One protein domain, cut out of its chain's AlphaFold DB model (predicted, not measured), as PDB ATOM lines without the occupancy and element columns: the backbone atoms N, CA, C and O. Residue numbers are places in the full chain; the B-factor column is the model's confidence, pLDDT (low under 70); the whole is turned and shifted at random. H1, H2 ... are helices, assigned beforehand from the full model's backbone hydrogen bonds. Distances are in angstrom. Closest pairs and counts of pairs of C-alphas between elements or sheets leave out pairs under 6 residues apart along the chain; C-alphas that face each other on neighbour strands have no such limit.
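This is residues 2 to 42 of the 191 residues of the protein "Hypothetical protein" of Rotaria sordida (UniProt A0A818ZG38). What is the main picture? One long helix, H2, makes most of the length; residues 29 to 42 stick out, and near its first residues a looped stretch holds the tiny helix H1. How is it made up? The printed part has 41 residues with two named helices, H1 then H2, and no named strand; its class is all helix. How compact is it? It is loose, with a radius of gyration of the C-alphas of 12.6 A and spans of 45 by 17 by 10 A.

How do the helices stand? H2, residues 21 to 41, and H1, residues 9 to 12, are apart, joined by a short link. What does the backbone show? Every O i to N i+4 pair in H2 is within hydrogen-bond range; H1 is too short for such a pair.

Where is H2? It runs 30.1 A from C-alpha 21 at (35.783, 12.187, -30.178) to C-alpha 41 at (47.628, -2.697, -53.568). And H1? It measures 5.0 A from C-alpha 9 at (26.132, 7.144, -29.678).

How large is it? The C-alphas farthest apart, of Ala 2 and Ile 42, are 45.9 A apart. Any cut or low confidence? The printed part has no cut; residues 2 to 4 are under 70.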
ATOM      1  N   ALA A   2      30.467  22.577 -19.950       50.31
ATOM      2  CA  ALA A   2      31.671  21.918 -20.449       50.31
ATOM      3  C   ALA A   2      31.302  21.055 -21.664       50.31
ATOM      4  O   ALA A   2      30.447  20.177 -21.554       50.31
ATOM      5  N   TYR A   3      31.909  21.323 -22.821       59.91
ATOM      6  CA  TYR A   3      31.745  20.484 -24.007       59.91
ATOM      7  C   TYR A   3      32.221  19.063 -23.687       59.91
ATOM      8  O   TYR A   3      33.384  18.841 -23.348       59.91
ATOM      9  N   VAL A   4      31.305  18.101 -23.772       63.41
ATOM     10  CA  VAL A   4      31.601  16.692 -23.520       63.41
ATOM     11  C   VAL A   4      32.443  16.172 -24.688       63.41
ATOM     12  O   VAL A   4      31.951  16.048 -25.805       63.41
ATOM     13  N   LYS A   5      33.717  15.847 -24.438       82.25
ATOM     14  CA  LYS A   5      34.640  15.228 -25.411       82.25
ATOM     15  C   LYS A   5      34.335  13.737 -25.649       82.25
ATOM     16  O   LYS A   5      35.248  12.925 -25.717       82.25
ATOM     17  N   LYS A   6      33.056  13.350 -25.701       90.38
ATOM     18  CA  LYS A   6      32.648  11.956 -25.924       90.38
ATOM     19  C   LYS A   6      32.116  11.761 -27.335       90.38
ATOM     20  O   LYS A   6      31.405  12.617 -27.858       90.38
ATOM     21  N   THR A   7      32.440  10.622 -27.926       91.00
ATOM     22  CA  THR A   7      31.900  10.179 -29.209       91.00
ATOM     23  C   THR A   7      30.377  10.000 -29.100       91.00
ATOM     24  O   THR A   7      29.919   9.325 -28.173       91.00
ATOM     25  N   PRO A   8      29.573  10.589 -30.010       93.44
ATOM     26  CA  PRO A   8      28.123  10.406 -30.023       93.44
ATOM     27  C   PRO A   8      27.721   8.940 -30.213       93.44
ATOM     28  O   PRO A   8      28.351   8.215 -30.983       93.44
ATOM     29  N   GLN A   9      26.614   8.527 -29.588       92.75
ATOM     30  CA  GLN A   9      26.132   7.144 -29.678       92.75
ATOM     31  C   GLN A   9      25.845   6.718 -31.124       92.75
ATOM     32  O   GLN A   9      26.244   5.638 -31.537       92.75
ATOM     33  N   THR A  10      25.282   7.614 -31.939       95.12
ATOM     34  CA  THR A  10      24.988   7.344 -33.356       95.12
ATOM     35  C   THR A  10      26.223   6.985 -34.189       95.12
ATOM     36  O   THR A  10      26.091   6.361 -35.242       95.12
ATOM     37  N   TRP A  11      27.423   7.397 -33.761       93.94
ATOM     38  CA  TRP A  11      28.683   7.010 -34.398       93.94
ATOM     39  C   TRP A  11      29.135   5.637 -33.903       93.94
ATOM     40  O   TRP A  11      29.452   4.784 -34.731       93.94
ATOM     41  N   GLN A  12      29.068   5.410 -32.587       91.62
ATOM     42  CA  GLN A  12      29.388   4.119 -31.968       91.62
ATOM     43  C   GLN A  12      28.512   2.980 -32.507       91.62
ATOM     44  O   GLN A  12      29.013   1.889 -32.757       91.62
ATOM     45  N   ASP A  13      27.235   3.252 -32.791       92.25
ATOM     46  CA  ASP A  13      26.311   2.273 -33.380       92.25
ATOM     47  C   ASP A  13      26.755   1.818 -34.786       92.25
ATOM     48  O   ASP A  13      26.470   0.697 -35.213       92.25
ATOM     49  N   ARG A  14      27.469   2.674 -35.534       92.06
ATOM     50  CA  ARG A  14      28.016   2.326 -36.859       92.06
ATOM     51  C   ARG A  14      29.340   1.578 -36.737       92.06
ATOM     52  O   ARG A  14      29.561   0.572 -37.422       92.06
ATOM     53  N   TRP A  15      30.225   2.084 -35.887       91.94
ATOM     54  CA  TRP A  15      31.518   1.486 -35.603       91.94
ATOM     55  C   TRP A  15      31.910   1.770 -34.155       91.94
ATOM     56  O   TRP A  15      32.096   2.919 -33.770       91.94
ATOM     57  N   GLU A  16      32.069   0.700 -33.381       87.50
ATOM     58  CA  GLU A  16      32.553   0.757 -32.004       87.50
ATOM     59  C   GLU A  16      34.033   1.162 -32.007       87.50
ATOM     60  O   GLU A  16      34.916   0.371 -32.349       87.50
ATOM     61  N   GLY A  17      34.294   2.417 -31.655       87.88
ATOM     62  CA  GLY A  17      35.617   3.019 -31.613       87.88
ATOM     63  C   GLY A  17      35.897   3.746 -30.292       87.88
ATOM     64  O   GLY A  17      35.150   3.615 -29.318       87.88
ATOM     65  N   PRO A  18      36.983   4.538 -30.241       89.12
ATOM     66  CA  PRO A  18      37.368   5.287 -29.050       89.12
ATOM     67  C   PRO A  18      36.248   6.179 -28.506       89.12
ATOM     68  O   PRO A  18      35.504   6.814 -29.257       89.12
ATOM     69  N   THR A  19      36.161   6.274 -27.180       89.56
ATOM     70  CA  THR A  19      35.176   7.133 -26.510       89.56
ATOM     71  C   THR A  19      35.503   8.614 -26.636       89.56
ATOM     72  O   THR A  19      34.590   9.423 -26.520       89.56
ATOM     73  N   ASP A  20      36.773   8.978 -26.839       90.94
ATOM     74  CA  ASP A  20      37.183  10.357 -27.117       90.94
ATOM     75  C   ASP A  20      36.924  10.703 -28.588       90.94
ATOM     76  O   ASP A  20      37.363   9.993 -29.494       90.94
ATOM     77  N   SER A  21      36.226  11.813 -28.830       91.00
ATOM     78  CA  SER A  21      35.783  12.187 -30.178       91.00
ATOM     79  C   SER A  21      36.935  12.541 -31.124       91.00
ATOM     80  O   SER A  21      36.868  12.236 -32.316       91.00
ATOM     81  N   MET A  22      38.014  13.148 -30.618       91.44
ATOM     82  CA  MET A  22      39.184  13.480 -31.433       91.44
ATOM     83  C   MET A  22      39.977  12.226 -31.787       91.44
ATOM     84  O   MET A  22      40.416  12.081 -32.929       91.44
ATOM     85  N   GLN A  23      40.135  11.306 -30.834       90.06
ATOM     86  CA  GLN A  23      40.745  10.006 -31.085       90.06
ATOM     87  C   GLN A  23      39.911   9.199 -32.085       90.06
ATOM     88  O   GLN A  23      40.468   8.669 -33.041       90.06
ATOM     89  N   TYR A  24      38.584   9.177 -31.937       92.19
ATOM     90  CA  TYR A  24      37.685   8.501 -32.871       92.19
ATOM     91  C   TYR A  24      37.888   8.996 -34.308       92.19
ATOM     92  O   TYR A  24      38.143   8.194 -35.203       92.19
ATOM     93  N   LEU A  25      37.857  10.316 -34.533       93.06
ATOM     94  CA  LEU A  25      38.064  10.896 -35.864       93.06
ATOM     95  C   LEU A  25      39.439  10.551 -36.447       93.06
ATOM     96  O   LEU A  25      39.530  10.180 -37.618       93.06
ATOM     97  N   ARG A  26      40.505  10.628 -35.639       92.62
ATOM     98  CA  ARG A  26      41.861  10.251 -36.069       92.62
ATOM     99  C   ARG A  26      41.920   8.794 -36.517       92.62
ATOM    100  O   ARG A  26      42.458   8.516 -37.588       92.62
ATOM    101  N   VAL A  27      41.324   7.886 -35.743       92.50
ATOM    102  CA  VAL A  27      41.307   6.456 -36.068       92.50
ATOM    103  C   VAL A  27      40.486   6.184 -37.325       92.50
ATOM    104  O   VAL A  27      40.962   5.457 -38.194       92.50
ATOM    105  N   VAL A  28      39.304   6.793 -37.480       94.50
ATOM    106  CA  VAL A  28      38.487   6.640 -38.700       94.50
ATOM    107  C   VAL A  28      39.271   7.066 -39.937       94.50
ATOM    108  O   VAL A  28      39.310   6.321 -40.912       94.50
ATOM    109  N   VAL A  29      39.912   8.237 -39.904       95.12
ATOM    110  CA  VAL A  29      40.692   8.750 -41.043       95.12
ATOM    111  C   VAL A  29      41.889   7.847 -41.339       95.12
ATOM    112  O   VAL A  29      42.139   7.525 -42.501       95.12
ATOM    113  N   SER A  30      42.602   7.402 -40.300       94.06
ATOM    114  CA  SER A  30      43.741   6.491 -40.442       94.06
ATOM    115  C   SER A  30      43.325   5.159 -41.079       94.06
ATOM    116  O   SER A  30      43.871   4.772 -42.113       94.06
ATOM    117  N   LYS A  31      42.277   4.513 -40.544       94.56
ATOM    118  CA  LYS A  31      41.717   3.263 -41.081       94.56
ATOM    119  C   LYS A  31      41.180   3.434 -42.501       94.56
ATOM    120  O   LYS A  31      41.435   2.590 -43.350       94.56
ATOM    121  N   ALA A  32      40.475   4.527 -42.799       94.62
ATOM    122  CA  ALA A  32      39.962   4.793 -44.144       94.62
ATOM    123  C   ALA A  32      41.098   4.911 -45.175       94.62
ATOM    124  O   ALA A  32      41.022   4.312 -46.248       94.62
ATOM    125  N   LYS A  33      42.181   5.618 -44.825       94.62
ATOM    126  CA  LYS A  33      43.374   5.727 -45.672       94.62
ATOM    127  C   LYS A  33      44.059   4.373 -45.860       94.62
ATOM    128  O   LYS A  33      44.387   4.018 -46.990       94.62
ATOM    129  N   ALA A  34      44.251   3.613 -44.784       92.50
ATOM    130  CA  ALA A  34      44.863   2.289 -44.854       92.50
ATOM    131  C   ALA A  34      44.021   1.319 -45.701       92.50
ATOM    132  O   ALA A  34      44.550   0.623 -46.562       92.50
ATOM    133  N   MET A  35      42.694   1.346 -45.551       90.94
ATOM    134  CA  MET A  35      41.780   0.551 -46.371       90.94
ATOM    135  C   MET A  35      41.843   0.919 -47.854       90.94
ATOM    136  O   MET A  35      41.823   0.030 -48.703       90.94
ATOM    137  N   GLN A  36      41.955   2.210 -48.175       91.19
ATOM    138  CA  GLN A  36      42.153   2.656 -49.552       91.19
ATOM    139  C   GLN A  36      43.476   2.124 -50.118       91.19
ATOM    140  O   GLN A  36      43.496   1.623 -51.238       91.19
ATOM    141  N   GLN A  37      44.557   2.174 -49.333       89.62
ATOM    142  CA  GLN A  37      45.859   1.636 -49.732       89.62
ATOM    143  C   GLN A  37      45.795   0.127 -49.978       89.62
ATOM    144  O   GLN A  37      46.250  -0.331 -51.024       89.62
ATOM    145  N   ILE A  38      45.172  -0.636 -49.074       88.00
ATOM    146  CA  ILE A  38      44.948  -2.079 -49.251       88.00
ATOM    147  C   ILE A  38      44.182  -2.336 -50.553       88.00
ATOM    148  O   ILE A  38      44.626  -3.137 -51.373       88.00
ATOM    149  N   ALA A  39      43.085  -1.612 -50.793       87.06
ATOM    150  CA  ALA A  39      42.283  -1.768 -52.005       87.06
ATOM    151  C   ALA A  39      43.076  -1.467 -53.290       87.06
ATOM    152  O   ALA A  39      42.883  -2.149 -54.293       87.06
ATOM    153  N   THR A  40      43.986  -0.487 -53.268       87.00
ATOM    154  CA  THR A  40      44.847  -0.171 -54.424       87.00
ATOM    155  C   THR A  40      46.013  -1.142 -54.614       87.00
ATOM    156  O   THR A  40      46.481  -1.316 -55.739       87.00
ATOM    157  N   SER A  41      46.499  -1.759 -53.535       82.25
ATOM    158  CA  SER A  41      47.628  -2.697 -53.568       82.25
ATOM    159  C   SER A  41      47.232  -4.088 -54.057       82.25
ATOM    160  O   SER A  41      48.083  -4.809 -54.572       82.25
ATOM    161  N   ILE A  42      45.955  -4.463 -53.931       82.38
ATOM    162  CA  ILE A  42      45.420  -5.720 -54.467       82.38
ATOM    163  C   ILE A  42      45.321  -5.592 -55.997       82.38
ATOM    164  O   ILE A  42      44.279  -5.252 -56.557       82.38
TER     165      ILE A  42